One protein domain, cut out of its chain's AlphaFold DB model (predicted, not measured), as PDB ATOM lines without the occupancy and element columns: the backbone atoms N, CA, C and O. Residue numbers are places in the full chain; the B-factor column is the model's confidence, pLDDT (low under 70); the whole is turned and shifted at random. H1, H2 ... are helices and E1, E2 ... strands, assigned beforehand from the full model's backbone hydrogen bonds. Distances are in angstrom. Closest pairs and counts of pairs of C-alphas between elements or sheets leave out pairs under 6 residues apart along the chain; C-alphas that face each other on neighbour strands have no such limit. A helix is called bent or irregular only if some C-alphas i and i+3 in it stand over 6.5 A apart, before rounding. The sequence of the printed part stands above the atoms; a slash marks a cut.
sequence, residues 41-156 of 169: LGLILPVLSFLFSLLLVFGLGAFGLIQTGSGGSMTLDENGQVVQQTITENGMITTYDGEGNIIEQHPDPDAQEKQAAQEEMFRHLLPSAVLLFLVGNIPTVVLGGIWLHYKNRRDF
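AT A GLANCE: This is residues 41 to 156 of the 169 residues of an uncharacterized protein of Pseudoflavonifractor sp. An184 (UniProt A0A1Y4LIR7). A small four-stranded sheet, E1 to E4, forms a head at one end of two long helices, H1 and H2, which run loosely side by side away from it, with neither helix on the sheet. H2 bends partway along; its first arm, H2a, runs beside H1, its second, H2b, meets the first residues of H1, and residues 149 to 156 stick out at the far end. The printed part has 116 residues with two named helices and four named strands in the order H1 E1 E2 E3 E4 H2; the class is mixed, helices and strands. The sheet's order is E1 - E2 - E3 - E4, all antiparallel, a meander in which each strand is the antiparallel neighbour of the one before. The whole is extended, with a radius of gyration of the C-alphas of 24.0 A and spans of 76 by 33 by 20 A.

IN THESE COORDINATES: Look first at the sheet: E1 is residues 71 to 76, E2 residues 82 to 89 and 19.2 A long, E3 residues 92 to 97, and E4 residues 102 to 107. Find C-alpha 41 at (7.216, 25.227, -5.899); from there H1, residues 41 to 66, runs 35.9 A to C-alpha 66 at (-23.829, 41.733, -13.058). H1 is neither bent nor irregular, but only just: C-alphas 42 and 45 are 6.1 A apart. H2, residues 111 to 156, was assigned as one helix by its hydrogen bonds but is bent, with C-alphas 136 and 139 7.1 A apart. Its arm H2a, residues 111 to 136, is 35.9 A long, and H2b, residues 139 to 156, is 26.3 A long and ends at C-alpha 156 at (25.007, 26.966, -15.629).

HOW THE PARTS SIT: In the hairpin E1 and E2, find N 73 and O 86, 2.8 A apart. In the hairpin E2 and E3, N 87 and O 94 are 2.8 A apart, and in the hairpin E3 and E4, N 93 and O 106 are 2.8 A apart, each within hydrogen-bond range. H2a is not on the sheet, but only just, with 4 pairs of C-alphas within 10 A. H1 and H2a are close but not clearly touching, at a shallow tilt of 6 degrees, opposite ways; their closest C-alphas, of Ser 53 and Phe 133, are 7.1 A apart. H1 touches H2b with residues 42 to 46 alone, the closest C-alphas being those of Pro 46 and Thr 140, 5.5 A apart. The tilt of H1 to H2b is only just steep, 37 degrees. Each O i to N i+4 pair is within hydrogen-bond range in H2b, against 20 of 22 in H1 and 21 of 22 in H2a.

THE WHOLE: The two C-alphas farthest apart, of Glu 78 and Phe 156, are 77.1 A apart. The printed part has no cut, and its five links are tight. The mean pLDDT of the printed part is 74.5; look for values under 70 at residues 41 to 49, 63 to 72, 136 to 148 and 150 to 154.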
ATOM      1  N   LEU A  41       8.245  24.825  -6.867       50.56
ATOM      2  CA  LEU A  41       7.216  25.227  -5.899       50.56
ATOM      3  C   LEU A  41       7.425  26.652  -5.368       50.56
ATOM      4  O   LEU A  41       6.450  27.344  -5.100       50.56
ATOM      5  N   GLY A  42       8.672  27.124  -5.284       60.47
ATOM      6  CA  GLY A  42       8.968  28.503  -4.873       60.47
ATOM      7  C   GLY A  42       8.402  29.567  -5.822       60.47
ATOM      8  O   GLY A  42       8.102  30.669  -5.380       60.47
ATOM      9  N   LEU A  43       8.210  29.228  -7.104       61.38
ATOM     10  CA  LEU A  43       7.652  30.129  -8.118       61.38
ATOM     11  C   LEU A  43       6.129  29.983  -8.259       61.38
ATOM     12  O   LEU A  43       5.458  30.927  -8.660       61.38
ATOM     13  N   ILE A  44       5.574  28.822  -7.887       60.94
ATOM     14  CA  ILE A  44       4.129  28.583  -7.962       60.94
ATOM     15  C   ILE A  44       3.370  29.501  -7.000       60.94
ATOM     16  O   ILE A  44       2.302  29.976  -7.345       60.94
ATOM     17  N   LEU A  45       3.928  29.791  -5.820       62.06
ATOM     18  CA  LEU A  45       3.267  30.610  -4.803       62.06
ATOM     19  C   LEU A  45       3.081  32.085  -5.231       62.06
ATOM     20  O   LEU A  45       1.951  32.563  -5.153       62.06
ATOM     21  N   PRO A  46       4.117  32.807  -5.714       66.38
ATOM     22  CA  PRO A  46       3.952  34.183  -6.191       66.38
ATOM     23  C   PRO A  46       3.110  34.272  -7.470       66.38
ATOM     24  O   PRO A  46       2.325  35.203  -7.620       66.38
ATOM     25  N   VAL A  47       3.211  33.291  -8.375       69.19
ATOM     26  CA  VAL A  47       2.358  33.247  -9.577       69.19
ATOM     27  C   VAL A  47       0.902  32.965  -9.203       69.19
ATOM     28  O   VAL A  47      -0.001  33.595  -9.742       69.19
ATOM     29  N   LEU A  48       0.650  32.070  -8.247       68.88
ATOM     30  CA  LEU A  48      -0.698  31.774  -7.773       68.88
ATOM     31  C   LEU A  48      -1.303  32.959  -7.009       68.88
ATOM     32  O   LEU A  48      -2.478  33.237  -7.210       68.88
ATOM     33  N   SER A  49      -0.537  33.692  -6.186       68.94
ATOM     34  CA  SER A  49      -1.060  34.896  -5.507       68.94
ATOM     35  C   SER A  49      -1.400  36.004  -6.501       68.94
ATOM     36  O   SER A  49      -2.412  36.690  -6.341       68.94
ATOM     37  N   PHE A  50      -0.584  36.139  -7.548       74.50
ATOM     38  CA  PHE A  50      -0.831  37.048  -8.657       74.50
ATOM     39  C   PHE A  50      -2.102  36.658  -9.422       74.50
ATOM     40  O   PHE A  50      -2.983  37.493  -9.598       74.50
ATOM     41  N   LEU A  51      -2.244  35.384  -9.806       74.75
ATOM     42  CA  LEU A  51      -3.423  34.877 -10.517       74.75
ATOM     43  C   LEU A  51      -4.697  34.936  -9.670       74.75
ATOM     44  O   LEU A  51      -5.752  35.274 -10.190       74.75
ATOM     45  N   PHE A  52      -4.615  34.640  -8.373       75.38
ATOM     46  CA  PHE A  52      -5.760  34.705  -7.466       75.38
ATOM     47  C   PHE A  52      -6.230  36.147  -7.253       75.38
ATOM     48  O   PHE A  52      -7.424  36.422  -7.286       75.38
ATOM     49  N   SER A  53      -5.298  37.093  -7.110       74.19
ATOM     50  CA  SER A  53      -5.639  38.517  -7.036       74.19
ATOM     51  C   SER A  53      -6.189  39.043  -8.366       74.19
ATOM     52  O   SER A  53      -7.152  39.801  -8.363       74.19
ATOM     53  N   LEU A  54      -5.637  38.604  -9.504       80.06
ATOM     54  CA  LEU A  54      -6.177  38.912 -10.830       80.06
ATOM     55  C   LEU A  54      -7.608  38.379 -10.974       80.06
ATOM     56  O   LEU A  54      -8.481  39.099 -11.442       80.06
ATOM     57  N   LEU A  55      -7.861  37.151 -10.516       82.19
ATOM     58  CA  LEU A  55      -9.185  36.536 -10.493       82.19
ATOM     59  C   LEU A  55     -10.160  37.294  -9.580       82.19
ATOM     60  O   LEU A  55     -11.317  37.444  -9.951       82.19
ATOM     61  N   LEU A  56      -9.715  37.825  -8.436       79.06
ATOM     62  CA  LEU A  56     -10.554  38.670  -7.576       79.06
ATOM     63  C   LEU A  56     -10.869  40.029  -8.209       79.06
ATOM     64  O   LEU A  56     -12.017  40.454  -8.164       79.06
ATOM     65  N   VAL A  57      -9.890  40.700  -8.823       76.75
ATOM     66  CA  VAL A  57     -10.113  41.982  -9.521       76.75
ATOM     67  C   VAL A  57     -11.048  41.786 -10.715       76.75
ATOM     68  O   VAL A  57     -11.993  42.550 -10.900       76.75
ATOM     69  N   PHE A  58     -10.825  40.728 -11.493       79.56
ATOM     70  CA  PHE A  58     -11.685  40.375 -12.617       79.56
ATOM     71  C   PHE A  58     -13.074  39.925 -12.147       79.56
ATOM     72  O   PHE A  58     -14.074  40.267 -12.768       79.56
ATOM     73  N   GLY A  59     -13.143  39.225 -11.013       78.25
ATOM     74  CA  GLY A  59     -14.379  38.847 -10.341       78.25
ATOM     75  C   GLY A  59     -15.178  40.068  -9.898       78.25
ATOM     76  O   GLY A  59     -16.347  40.162 -10.233       78.25
ATOM     77  N   LEU A  60     -14.561  41.044  -9.227       73.19
ATOM     78  CA  LEU A  60     -15.213  42.305  -8.853       73.19
ATOM     79  C   LEU A  60     -15.707  43.084 -10.076       73.19
ATOM     80  O   LEU A  60     -16.796  43.644 -10.032       73.19
ATOM     81  N   GLY A  61     -14.951  43.080 -11.177       72.38
ATOM     82  CA  GLY A  61     -15.409  43.637 -12.450       72.38
ATOM     83  C   GLY A  61     -16.628  42.895 -13.006       72.38
ATOM     84  O   GLY A  61     -17.618  43.524 -13.361       72.38
ATOM     85  N   ALA A  62     -16.595  41.562 -13.025       72.06
ATOM     86  CA  ALA A  62     -17.693  40.733 -13.514       72.06
ATOM     87  C   ALA A  62     -18.951  40.852 -12.635       72.06
ATOM     88  O   ALA A  62     -20.038  41.077 -13.152       72.06
ATOM     89  N   PHE A  63     -18.818  40.760 -11.310       65.69
ATOM     90  CA  PHE A  63     -19.930  40.898 -10.367       65.69
ATOM     91  C   PHE A  63     -20.450  42.333 -10.292       65.69
ATOM     92  O   PHE A  63     -21.658  42.520 -10.221       65.69
ATOM     93  N   GLY A  64     -19.573  43.338 -10.373       65.00
ATOM     94  CA  GLY A  64     -19.970  44.744 -10.447       65.00
ATOM     95  C   GLY A  64     -20.811  45.042 -11.688       65.00
ATOM     96  O   GLY A  64     -21.798  45.763 -11.575       65.00
ATOM     97  N   LEU A  65     -20.479  44.424 -12.832       58.72
ATOM     98  CA  LEU A  65     -21.276  44.468 -14.066       58.72
ATOM     99  C   LEU A  65     -22.593  43.674 -13.965       58.72
ATOM    100  O   LEU A  65     -23.600  44.080 -14.531       58.72
ATOM    101  N   ILE A  66     -22.613  42.549 -13.243       57.03
ATOM    102  CA  ILE A  66     -23.829  41.733 -13.058       57.03
ATOM    103  C   ILE A  66     -24.816  42.422 -12.103       57.03
ATOM    104  O   ILE A  66     -26.022  42.426 -12.349       57.03
ATOM    105  N   GLN A  67     -24.324  43.057 -11.038       57.09
ATOM    106  CA  GLN A  67     -25.155  43.773 -10.066       57.09
ATOM    107  C   GLN A  67     -25.772  45.058 -10.647       57.09
ATOM    108  O   GLN A  67     -26.723  45.588 -10.081       57.09
ATOM    109  N   THR A  68     -25.282  45.525 -11.802       52.62
ATOM    110  CA  THR A  68     -25.832  46.685 -12.519       52.62
ATOM    111  C   THR A  68     -27.127  46.381 -13.282       52.62
ATOM    112  O   THR A  68     -27.757  47.311 -13.779       52.62
ATOM    113  N   GLY A  69     -27.525  45.108 -13.403       53.81
ATOM    114  CA  GLY A  69     -28.599  44.703 -14.315       53.81
ATOM    115  C   GLY A  69     -29.959  44.397 -13.691       53.81
ATOM    116  O   GLY A  69     -30.954  44.494 -14.396       53.81
ATOM    117  N   SER A  70     -30.047  44.002 -12.417       61.38
ATOM    118  CA  SER A  70     -31.328  43.520 -11.879       61.38
ATOM    119  C   SER A  70     -31.370  43.565 -10.354       61.38
ATOM    120  O   SER A  70     -30.958  42.624  -9.673       61.38
ATOM    121  N   GLY A  71     -31.912  44.658  -9.816       65.62
ATOM    122  CA  GLY A  71     -32.415  44.711  -8.445       65.62
ATOM    123  C   GLY A  71     -33.883  44.307  -8.457       65.62
ATOM    124  O   GLY A  71     -34.706  45.037  -8.999       65.62
ATOM    125  N   GLY A  72     -34.199  43.129  -7.921       69.62
ATOM    126  CA  GLY A  72     -35.559  42.601  -7.891       69.62
ATOM    127  C   GLY A  72     -36.100  42.525  -6.468       69.62
ATOM    128  O   GLY A  72     -35.433  41.971  -5.597       69.62
ATOM    129  N   SER A  73     -37.298  43.047  -6.231       77.75
ATOM    130  CA  SER A  73     -38.080  42.772  -5.023       77.75
ATOM    131  C   SER A  73     -39.200  41.802  -5.370       77.75
ATOM    132  O   SER A  73     -39.817  41.907  -6.428       77.75
ATOM    133  N   MET A  74     -39.466  40.858  -4.476       79.62
ATOM    134  CA  MET A  74     -40.552  39.900  -4.610       79.62
ATOM    135  C   MET A  74     -41.440  40.013  -3.376       79.62
ATOM    136  O   MET A  74     -40.957  39.860  -2.254       79.62
ATOM    137  N   THR A  75     -42.729  40.270  -3.575       81.94
ATOM    138  CA  THR A  75     -43.730  40.172  -2.515       81.94
ATOM    139  C   THR A  75     -44.399  38.802  -2.595       81.94
ATOM    140  O   THR A  75     -44.852  38.362  -3.657       81.94
ATOM    141  N   LEU A  76     -44.402  38.097  -1.463       83.31
ATOM    142  CA  LEU A  76     -45.049  36.798  -1.319       83.31
ATOM    143  C   LEU A  76     -46.336  36.953  -0.513       83.31
ATOM    144  O   LEU A  76     -46.381  37.729   0.442       83.31
ATOM    145  N   ASP A  77     -47.351  36.185  -0.885       82.12
ATOM    146  CA  ASP A  77     -48.574  36.040  -0.107       82.12
ATOM    147  C   ASP A  77     -48.337  35.201   1.158       82.12
ATOM    148  O   ASP A  77     -47.329  34.498   1.283       82.12
ATOM    149  N   GLU A  78     -49.311  35.183   2.066       82.69
ATOM    150  CA  GLU A  78     -49.324  34.345   3.275       82.69
ATOM    151  C   GLU A  78     -49.155  32.838   2.987       82.69
ATOM    152  O   GLU A  78     -48.650  32.086   3.820       82.69
ATOM    153  N   ASN A  79     -49.491  32.416   1.764       83.38
ATOM    154  CA  ASN A  79     -49.335  31.050   1.259       83.38
ATOM    155  C   ASN A  79     -47.983  30.792   0.555       83.38
ATOM    156  O   ASN A  79     -47.755  29.697   0.040       83.38
ATOM    157  N   GLY A  80     -47.093  31.789   0.494       77.31
ATOM    158  CA  GLY A  80     -45.791  31.704  -0.177       77.31
ATOM    159  C   GLY A  80     -45.850  31.797  -1.706       77.31
ATOM    160  O   GLY A  80     -44.872  31.458  -2.372       77.31
ATOM    161  N   GLN A  81     -46.976  32.231  -2.276       81.50
ATOM    162  CA  GLN A  81     -47.107  32.477  -3.714       81.50
ATOM    163  C   GLN A  81     -46.648  33.890  -4.069       81.50
ATOM    164  O   GLN A  81     -46.824  34.820  -3.288       81.50
ATOM    165  N   VAL A  82     -46.051  34.054  -5.248       78.25
ATOM    166  CA  VAL A  82     -45.572  35.351  -5.732       78.25
ATOM    167  C   VAL A  82     -46.771  36.207  -6.127       78.25
ATOM    168  O   VAL A  82     -47.516  35.810  -7.015       78.25
ATOM    169  N   VAL A  83     -46.982  37.349  -5.472       83.56
ATOM    170  CA  VAL A  83     -48.105  38.257  -5.793       83.56
ATOM    171  C   VAL A  83     -47.629  39.384  -6.689       83.56
ATOM    172  O   VAL A  83     -48.314  39.759  -7.639       83.56
ATOM    173  N   GLN A  84     -46.445  39.918  -6.389       86.62
ATOM    174  CA  GLN A  84     -45.859  41.005  -7.146       86.62
ATOM    175  C   GLN A  84     -44.343  40.859  -7.212       86.62
ATOM    176  O   GLN A  84     -43.678  40.565  -6.217       86.62
ATOM    177  N   GLN A  85     -43.785  41.094  -8.390       85.75
ATOM    178  CA  GLN A  85     -42.348  41.112  -8.601       85.75
ATOM    179  C   GLN A  85     -41.960  42.447  -9.221       85.75
ATOM    180  O   GLN A  85     -42.368  42.768 -10.328       85.75
ATOM    181  N   THR A  86     -41.155  43.233  -8.521       85.25
ATOM    182  CA  THR A  86     -40.620  44.494  -9.036       85.25
ATOM    183  C   THR A  86     -39.203  44.249  -9.522       85.25
ATOM    184  O   THR A  86     -38.353  43.875  -8.721       85.25
ATOM    185  N   ILE A  87     -38.936  44.448 -10.811       84.56
ATOM    186  CA  ILE A  87     -37.610  44.331 -11.423       84.56
ATOM    187  C   ILE A  87     -37.152  45.720 -11.856       84.56
ATOM    188  O   ILE A  87     -37.811  46.376 -12.666       84.56
ATOM    189  N   THR A  88     -36.008  46.149 -11.330       83.38
ATOM    190  CA  THR A  88     -35.298  47.336 -11.802       83.38
ATOM    191  C   THR A  88     -34.239  46.913 -12.811       83.38
ATOM    192  O   THR A  88     -33.215  46.347 -12.429       83.38
ATOM    193  N   GLU A  89     -34.472  47.212 -14.086       77.62
ATOM    194  CA  GLU A  89     -33.563  46.903 -15.191       77.62
ATOM    195  C   GLU A  89     -33.399  48.139 -16.086       77.62
ATOM    196  O   GLU A  89     -34.371  48.816 -16.416       77.62
ATOM    197  N   ASN A  90     -32.161  48.460 -16.476       73.31
ATOM    198  CA  ASN A  90     -31.842  49.575 -17.384       73.31
ATOM    199  C   ASN A  90     -32.440  50.941 -16.973       73.31
ATOM    200  O   ASN A  90     -32.752  51.770 -17.825       73.31
ATOM    201  N   GLY A  91     -32.604  51.185 -15.667       75.75
ATOM    202  CA  GLY A  91     -33.199  52.421 -15.142       75.75
ATOM    203  C   GLY A  91     -34.726  52.485 -15.240       75.75
ATOM    204  O   GLY A  91     -35.305  53.536 -14.980       75.75
ATOM    205  N   MET A  92     -35.383  51.379 -15.592       81.69
ATOM    206  CA  MET A  92     -36.834  51.220 -15.565       81.69
ATOM    207  C   MET A  92     -37.215  50.288 -14.421       81.69
ATOM    208  O   MET A  92     -36.621  49.226 -14.243       81.69
ATOM    209  N   ILE A  93     -38.227  50.675 -13.659       85.75
ATOM    210  CA  ILE A  93     -38.877  49.820 -12.675       85.75
ATOM    211  C   ILE A  93     -40.090  49.211 -13.361       85.75
ATOM    212  O   ILE A  93     -40.953  49.928 -13.863       85.75
ATOM    213  N   THR A  94     -40.119  47.885 -13.418       86.75
ATOM    214  CA  THR A  94     -41.222  47.097 -13.972       86.75
ATOM    215  C   THR A  94     -41.805  46.226 -12.876       86.75
ATOM    216  O   THR A  94     -41.101  45.433 -12.257       86.75
ATOM    217  N   THR A  95     -43.090  46.393 -12.615       87.94
ATOM    218  CA  THR A  95     -43.836  45.639 -11.616       87.94
ATOM    219  C   THR A  95     -44.689  44.609 -12.336       87.94
ATOM    220  O   THR A  95     -45.565  44.978 -13.115       87.94
ATOM    221  N   TYR A  96     -44.433  43.332 -12.077       87.69
ATOM    222  CA  TYR A  96     -45.163  42.189 -12.612       87.69
ATOM    223  C   TYR A  96     -46.131  41.632 -11.566       87.69
ATOM    224  O   TYR A  96     -45.831  41.677 -10.371       87.69
ATOM    225  N   ASP A  97     -47.267  41.099 -12.005       85.44
ATOM    226  CA  ASP A  97     -48.143  40.279 -11.166       85.44
ATOM    227  C   ASP A  97     -47.591  38.849 -11.000       85.44
ATOM    228  O   ASP A  97     -46.603  38.457 -11.628       85.44
ATOM    229  N   GLY A  98     -48.238  38.055 -10.146       81.94
ATOM    230  CA  GLY A  98     -47.909  36.641  -9.939       81.94
ATOM    231  C   GLY A  98     -48.063  35.744 -11.176       81.94
ATOM    232  O   GLY A  98     -47.607  34.601 -11.155       81.94
ATOM    233  N   GLU A  99     -48.684  36.242 -12.247       83.88
ATOM    234  CA  GLU A  99     -48.904  35.542 -13.517       83.88
ATOM    235  C   GLU A  99     -47.887  35.959 -14.601       83.88
ATOM    236  O   GLU A  99     -47.797  35.312 -15.645       83.88
ATOM    237  N   GLY A 100     -47.075  36.991 -14.338       81.19
ATOM    238  CA  GLY A 100     -46.042  37.511 -15.234       81.19
ATOM    239  C   GLY A 100     -46.480  38.679 -16.124       81.19
ATOM    240  O   GLY A 100     -45.730  39.061 -17.024       81.19
ATOM    241  N   ASN A 101     -47.655  39.271 -15.901       87.81
ATOM    242  CA  ASN A 101     -48.114  40.448 -16.640       87.81
ATOM    243  C   ASN A 101     -47.571  41.738 -16.017       87.81
ATOM    244  O   ASN A 101     -47.457  41.855 -14.800       87.81
ATOM    245  N   ILE A 102     -47.283  42.739 -16.852       89.12
ATOM    246  CA  ILE A 102     -46.817  44.054 -16.397       89.12
ATOM    247  C   ILE A 102     -48.002  44.831 -15.807       89.12
ATOM    248  O   ILE A 102     -48.943  45.169 -16.524       89.12
ATOM    249  N   ILE A 103     -47.933  45.141 -14.514       90.12
ATOM    250  CA  ILE A 103     -48.884  45.996 -13.793       90.12
ATOM    251  C   ILE A 103     -48.518  47.468 -13.988       90.12
ATOM    252  O   ILE A 103     -49.371  48.295 -14.301       90.12
ATOM    253  N   GLU A 104     -47.242  47.800 -13.787       87.88
ATOM    254  CA  GLU A 104     -46.764  49.178 -13.811       87.88
ATOM    255  C   GLU A 104     -45.322  49.232 -14.303       87.88
ATOM    256  O   GLU A 104     -44.494  48.397 -13.944       87.88
ATOM    257  N   GLN A 105     -45.023  50.225 -15.135       89.75
ATOM    258  CA  GLN A 105     -43.679  50.471 -15.624       89.75
ATOM    259  C   GLN A 105     -43.396  51.969 -15.573       89.75
ATOM    260  O   GLN A 105     -44.063  52.752 -16.250       89.75
ATOM    261  N   HIS A 106     -42.393  52.365 -14.796       86.25
ATOM    262  CA  HIS A 106     -41.974  53.758 -14.687       86.25
ATOM    263  C   HIS A 106     -40.443  53.883 -14.681       86.25
ATOM    264  O   HIS A 106     -39.748  52.948 -14.280       86.25
ATOM    265  N   PRO A 107     -39.878  55.024 -15.117       84.38
ATOM    266  CA  PRO A 107     -38.455  55.303 -14.935       84.38
ATOM    267  C   PRO A 107     -38.116  55.333 -13.440       84.38
ATOM    268  O   PRO A 107     -38.898  55.861 -12.647       84.38
ATOM    269  N   ASP A 108     -36.976  54.775 -13.040       82.44
ATOM    270  CA  ASP A 108     -36.460  54.954 -11.680       82.44
ATOM    271  C   ASP A 108     -35.949  56.402 -11.546       82.44
ATOM    272  O   ASP A 108     -35.004  56.772 -12.251       82.44
ATOM    273  N   PRO A 109     -36.564  57.244 -10.690       78.38
ATOM    274  CA  PRO A 109     -36.160  58.642 -10.524       78.38
ATOM    275  C   PRO A 109     -34.718  58.774 -10.017       78.38
ATOM    276  O   PRO A 109     -34.044  59.748 -10.343       78.38
ATOM    277  N   ASP A 110     -34.220  57.761  -9.306       78.69
ATOM    278  CA  ASP A 110     -32.865  57.732  -8.766       78.69
ATOM    279  C   ASP A 110     -31.889  56.989  -9.697       78.69
ATOM    280  O   ASP A 110     -30.712  56.847  -9.364       78.69
ATOM    281  N   ALA A 111     -32.336  56.492 -10.863       74.50
ATOM    282  CA  ALA A 111     -31.493  55.725 -11.790       74.50
ATOM    283  C   ALA A 111     -30.215  56.481 -12.148       74.50
ATOM    284  O   ALA A 111     -29.120  55.921 -12.137       74.50
ATOM    285  N   GLN A 112     -30.370  57.764 -12.464       73.00
ATOM    286  CA  GLN A 112     -29.291  58.608 -12.951       73.00
ATOM    287  C   GLN A 112     -28.291  58.940 -11.834       73.00
ATOM    288  O   GLN A 112     -27.084  58.952 -12.070       73.00
ATOM    289  N   GLU A 113     -28.776  59.127 -10.603       77.50
ATOM    290  CA  GLU A 113     -27.941  59.349  -9.418       77.50
ATOM    291  C   GLU A 113     -27.196  58.073  -9.005       77.50
ATOM    292  O   GLU A 113     -25.992  58.119  -8.755       77.50
ATOM    293  N   LYS A 114     -27.864  56.912  -9.021       74.19
ATOM    294  CA  LYS A 114     -27.250  55.601  -8.742       74.19
ATOM    295  C   LYS A 114     -26.168  55.257  -9.765       74.19
ATOM    296  O   LYS A 114     -25.090  54.807  -9.383       74.19
ATOM    297  N   GLN A 115     -26.430  55.504 -11.051       74.00
ATOM    298  CA  GLN A 115     -25.451  55.309 -12.123       74.00
ATOM    299  C   GLN A 115     -24.232  56.227 -11.944       74.00
ATOM    300  O   GLN A 115     -23.100  55.750 -12.019       74.00
ATOM    301  N   ALA A 116     -24.444  57.512 -11.639       76.81
ATOM    302  CA  ALA A 116     -23.360  58.467 -11.409       76.81
ATOM    303  C   ALA A 116     -22.535  58.136 -10.151       76.81
ATOM    304  O   ALA A 116     -21.306  58.111 -10.207       76.81
ATOM    305  N   ALA A 117     -23.190  57.816  -9.031       76.94
ATOM    306  CA  ALA A 117     -22.526  57.421  -7.790       76.94
ATOM    307  C   ALA A 117     -21.712  56.129  -7.957       76.94
ATOM    308  O   ALA A 117     -20.617  55.999  -7.410       76.94
ATOM    309  N   GLN A 118     -22.216  55.176  -8.742       70.12
ATOM    310  CA  GLN A 118     -21.494  53.952  -9.067       70.12
ATOM    311  C   GLN A 118     -20.286  54.224  -9.969       70.12
ATOM    312  O   GLN A 118     -19.224  53.637  -9.751       70.12
ATOM    313  N   GLU A 119     -20.420  55.109 -10.958       75.69
ATOM    314  CA  GLU A 119     -19.308  55.502 -11.822       75.69
ATOM    315  C   GLU A 119     -18.198  56.184 -11.015       75.69
ATOM    316  O   GLU A 119     -17.030  55.823 -11.156       75.69
ATOM    317  N   GLU A 120     -18.548  57.103 -10.114       78.94
ATOM    318  CA  GLU A 120     -17.616  57.727  -9.168       78.94
ATOM    319  C   GLU A 120     -16.932  56.674  -8.286       78.94
ATOM    320  O   GLU A 120     -15.703  56.648  -8.159       78.94
ATOM    321  N   MET A 121     -17.708  55.735  -7.733       73.12
ATOM    322  CA  MET A 121     -17.166  54.672  -6.892       73.12
ATOM    323  C   MET A 121     -16.185  53.790  -7.673       73.12
ATOM    324  O   MET A 121     -15.094  53.515  -7.181       73.12
ATOM    325  N   PHE A 122     -16.516  53.389  -8.902       74.38
ATOM    326  CA  PHE A 122     -15.649  52.573  -9.756       74.38
ATOM    327  C   PHE A 122     -14.405  53.341 -10.219       74.38
ATOM    328  O   PHE A 122     -13.305  52.785 -10.223       74.38
ATOM    329  N   ARG A 123     -14.545  54.638 -10.528       77.94
ATOM    330  CA  ARG A 123     -13.430  55.542 -10.857       77.94
ATOM    331  C   ARG A 123     -12.410  55.635  -9.730       77.94
ATOM    332  O   ARG A 123     -11.223  55.762 -10.016       77.94
ATOM    333  N   HIS A 124     -12.836  55.535  -8.473       79.19
ATOM    334  CA  HIS A 124     -11.933  55.516  -7.321       79.19
ATOM    335  C   HIS A 124     -11.476  54.103  -6.927       79.19
ATOM    336  O   HIS A 124     -10.317  53.905  -6.548       79.19
ATOM    337  N   LEU A 125     -12.351  53.105  -7.046       76.06
ATOM    338  CA  LEU A 125     -12.093  51.720  -6.655       76.06
ATOM    339  C   LEU A 125     -11.116  51.018  -7.605       76.06
ATOM    340  O   LEU A 125     -10.221  50.314  -7.148       76.06
ATOM    341  N   LEU A 126     -11.238  51.228  -8.919       78.44
ATOM    342  CA  LEU A 126     -10.381  50.579  -9.910       78.44
ATOM    343  C   LEU A 126      -8.891  50.955  -9.747       78.44
ATOM    344  O   LEU A 126      -8.070  50.051  -9.571       78.44
ATOM    345  N   PRO A 127      -8.490  52.245  -9.742       79.62
ATOM    346  CA  PRO A 127      -7.085  52.612  -9.573       79.62
ATOM    347  C   PRO A 127      -6.543  52.266  -8.182       79.62
ATOM    348  O   PRO A 127      -5.384  51.868  -8.069       79.62
ATOM    349  N   SER A 128      -7.355  52.367  -7.124       75.50
ATOM    350  CA  SER A 128      -6.923  51.994  -5.770       75.50
ATOM    351  C   SER A 128      -6.710  50.483  -5.627       75.50
ATOM    352  O   SER A 128      -5.703  50.064  -5.054       75.50
ATOM    353  N   ALA A 129      -7.578  49.658  -6.218       75.25
ATOM    354  CA  ALA A 129      -7.410  48.207  -6.266       75.25
ATOM    355  C   ALA A 129      -6.159  47.803  -7.061       75.25
ATOM    356  O   ALA A 129      -5.388  46.964  -6.597       75.25
ATOM    357  N   VAL A 130      -5.907  48.435  -8.214       76.62
ATOM    358  CA  VAL A 130      -4.688  48.208  -9.012       76.62
ATOM    359  C   VAL A 130      -3.434  48.604  -8.231       76.62
ATOM    360  O   VAL A 130      -2.453  47.863  -8.231       76.62
ATOM    361  N   LEU A 131      -3.459  49.735  -7.521       77.62
ATOM    362  CA  LEU A 131      -2.330  50.187  -6.711       77.62
ATOM    363  C   LEU A 131      -2.024  49.214  -5.564       77.62
ATOM    364  O   LEU A 131      -0.873  48.818  -5.391       77.62
ATOM    365  N   LEU A 132      -3.042  48.792  -4.808       73.50
ATOM    366  CA  LEU A 132      -2.891  47.814  -3.726       73.50
ATOM    367  C   LEU A 132      -2.416  46.459  -4.253       73.50
ATOM    368  O   LEU A 132      -1.560  45.822  -3.639       73.50
ATOM    369  N   PHE A 133      -2.924  46.045  -5.414       72.44
ATOM    370  CA  PHE A 133      -2.479  44.843  -6.101       72.44
ATOM    371  C   PHE A 133      -1.001  44.929  -6.486       72.44
ATOM    372  O   PHE A 133      -0.248  44.007  -6.178       72.44
ATOM    373  N   LEU A 134      -0.549  46.030  -7.097       71.00
ATOM    374  CA  LEU A 134       0.860  46.202  -7.441       71.00
ATOM    375  C   LEU A 134       1.720  46.196  -6.179       71.00
ATOM    376  O   LEU A 134       2.586  45.337  -6.054       71.00
ATOM    377  N   VAL A 135       1.445  47.094  -5.229       73.81
ATOM    378  CA  VAL A 135       2.254  47.286  -4.016       73.81
ATOM    379  C   VAL A 135       2.317  46.014  -3.170       73.81
ATOM    380  O   VAL A 135       3.402  45.624  -2.736       73.81
ATOM    381  N   GLY A 136       1.189  45.321  -2.993       65.25
ATOM    382  CA  GLY A 136       1.119  44.064  -2.247       65.25
ATOM    383  C   GLY A 136       1.883  42.909  -2.903       65.25
ATOM    384  O   GLY A 136       2.334  42.003  -2.202       65.25
ATOM    385  N   ASN A 137       2.090  42.957  -4.224       65.50
ATOM    386  CA  ASN A 137       2.829  41.937  -4.971       65.50
ATOM    387  C   ASN A 137       4.290  42.331  -5.289       65.50
ATOM    388  O   ASN A 137       5.035  41.509  -5.822       65.50
ATOM    389  N   ILE A 138       4.761  43.536  -4.932       68.69
ATOM    390  CA  ILE A 138       6.182  43.910  -5.110       68.69
ATOM    391  C   ILE A 138       7.114  42.932  -4.370       68.69
ATOM    392  O   ILE A 138       8.042  42.419  -4.999       68.69
ATOM    393  N   PRO A 139       6.899  42.599  -3.079       64.88
ATOM    394  CA  PRO A 139       7.817  41.722  -2.351       64.88
ATOM    395  C   PRO A 139       7.881  40.306  -2.934       64.88
ATOM    396  O   PRO A 139       8.955  39.709  -3.002       64.88
ATOM    397  N   THR A 140       6.748  39.773  -3.400       67.00
ATOM    398  CA  THR A 140       6.665  38.435  -4.001       67.00
ATOM    399  C   THR A 140       7.375  38.377  -5.354       67.00
ATOM    400  O   THR A 140       8.116  37.424  -5.607       67.00
ATOM    401  N   VAL A 141       7.228  39.410  -6.191       65.81
ATOM    402  CA  VAL A 141       7.929  39.519  -7.482       65.81
ATOM    403  C   VAL A 141       9.432  39.715  -7.287       65.81
ATOM    404  O   VAL A 141      10.221  39.046  -7.952       65.81
ATOM    405  N   VAL A 142       9.851  40.574  -6.351       69.12
ATOM    406  CA  VAL A 142      11.274  40.830  -6.062       69.12
ATOM    407  C   VAL A 142      11.969  39.561  -5.567       69.12
ATOM    408  O   VAL A 142      13.022  39.191  -6.091       69.12
ATOM    409  N   LEU A 143      11.368  38.837  -4.619       64.44
ATOM    410  CA  LEU A 143      11.910  37.566  -4.126       64.44
ATOM    411  C   LEU A 143      11.925  36.483  -5.215       64.44
ATOM    412  O   LEU A 143      12.916  35.759  -5.346       64.44
ATOM    413  N   GLY A 144      10.871  36.402  -6.036       67.25
ATOM    414  CA  GLY A 144      10.816  35.506  -7.193       67.25
ATOM    415  C   GLY A 144      11.912  35.801  -8.224       67.25
ATOM    416  O   GLY A 144      12.568  34.877  -8.709       67.25
ATOM    417  N   GLY A 145      12.170  37.080  -8.507       68.88
ATOM    418  CA  GLY A 145      13.223  37.534  -9.418       68.88
ATOM    419  C   GLY A 145      14.630  37.217  -8.910       68.88
ATOM    420  O   GLY A 145      15.442  36.660  -9.653       68.88
ATOM    421  N   ILE A 146      14.908  37.483  -7.627       67.38
ATOM    422  CA  ILE A 146      16.187  37.133  -6.983       67.38
ATOM    423  C   ILE A 146      16.415  35.620  -7.047       67.38
ATOM    424  O   ILE A 146      17.510  35.162  -7.386       67.38
ATOM    425  N   TRP A 147      15.375  34.831  -6.776       69.44
ATOM    426  CA  TRP A 147      15.447  33.377  -6.862       69.44
ATOM    427  C   TRP A 147      15.703  32.885  -8.294       69.44
ATOM    428  O   TRP A 147      16.557  32.015  -8.487       69.44
ATOM    429  N   LEU A 148      15.026  33.450  -9.304       64.69
ATOM    430  CA  LEU A 148      15.210  33.082 -10.713       64.69
ATOM    431  C   LEU A 148      16.641  33.382 -11.171       64.69
ATOM    432  O   LEU A 148      17.284  32.535 -11.796       64.69
ATOM    433  N   HIS A 149      17.165  34.546 -10.787       70.88
ATOM    434  CA  HIS A 149      18.537  34.945 -11.077       70.88
ATOM    435  C   HIS A 149      19.554  33.975 -10.457       70.88
ATOM    436  O   HIS A 149      20.458  33.482 -11.139       70.88
ATOM    437  N   TYR A 150      19.375  33.624  -9.179       68.88
ATOM    438  CA  TYR A 150      20.254  32.674  -8.495       68.88
ATOM    439  C   TYR A 150      20.138  31.245  -9.040       68.88
ATOM    440  O   TYR A 150      21.119  30.498  -9.041       68.88
ATOM    441  N   LYS A 151      18.953  30.830  -9.500       69.25
ATOM    442  CA  LYS A 151      18.743  29.503 -10.091       69.25
ATOM    443  C   LYS A 151      19.426  29.379 -11.450       69.25
ATOM    444  O   LYS A 151      20.177  28.427 -11.638       69.25
ATOM    445  N   ASN A 152      19.240  30.361 -12.333       65.12
ATOM    446  CA  ASN A 152      19.850  30.362 -13.664       65.12
ATOM    447  C   ASN A 152      21.384  30.261 -13.585       65.12
ATOM    448  O   ASN A 152      22.012  29.486 -14.301       65.12
ATOM    449  N   ARG A 153      21.995  30.982 -12.634       69.88
ATOM    450  CA  ARG A 153      23.451  30.962 -12.450       69.88
ATOM    451  C   ARG A 153      23.974  29.632 -11.902       69.88
ATOM    452  O   ARG A 153      25.078  29.239 -12.253       69.88
ATOM    453  N   ARG A 154      23.212  28.924 -11.061       69.19
ATOM    454  CA  ARG A 154      23.633  27.620 -10.518       69.19
ATOM    455  C   ARG A 154      23.508  26.483 -11.521       69.19
ATOM    456  O   ARG A 154      24.393  25.638 -11.538       69.19
ATOM    457  N   ASP A 155      22.457  26.456 -12.337       70.81
ATOM    458  CA  ASP A 155      22.320  25.411 -13.360       70.81
ATOM    459  C   ASP A 155      23.453  25.516 -14.391       70.81
ATOM    460  O   ASP A 155      24.079  24.510 -14.705       70.81
ATOM    461  N   PHE A 156      23.839  26.736 -14.775       70.12
ATOM    462  CA  PHE A 156      25.007  26.966 -15.629       70.12
ATOM    463  C   PHE A 156      26.331  26.499 -14.997       70.12
ATOM    464  O   PHE A 156      27.152  25.867 -15.654       70.12
TER     465      PHE A 156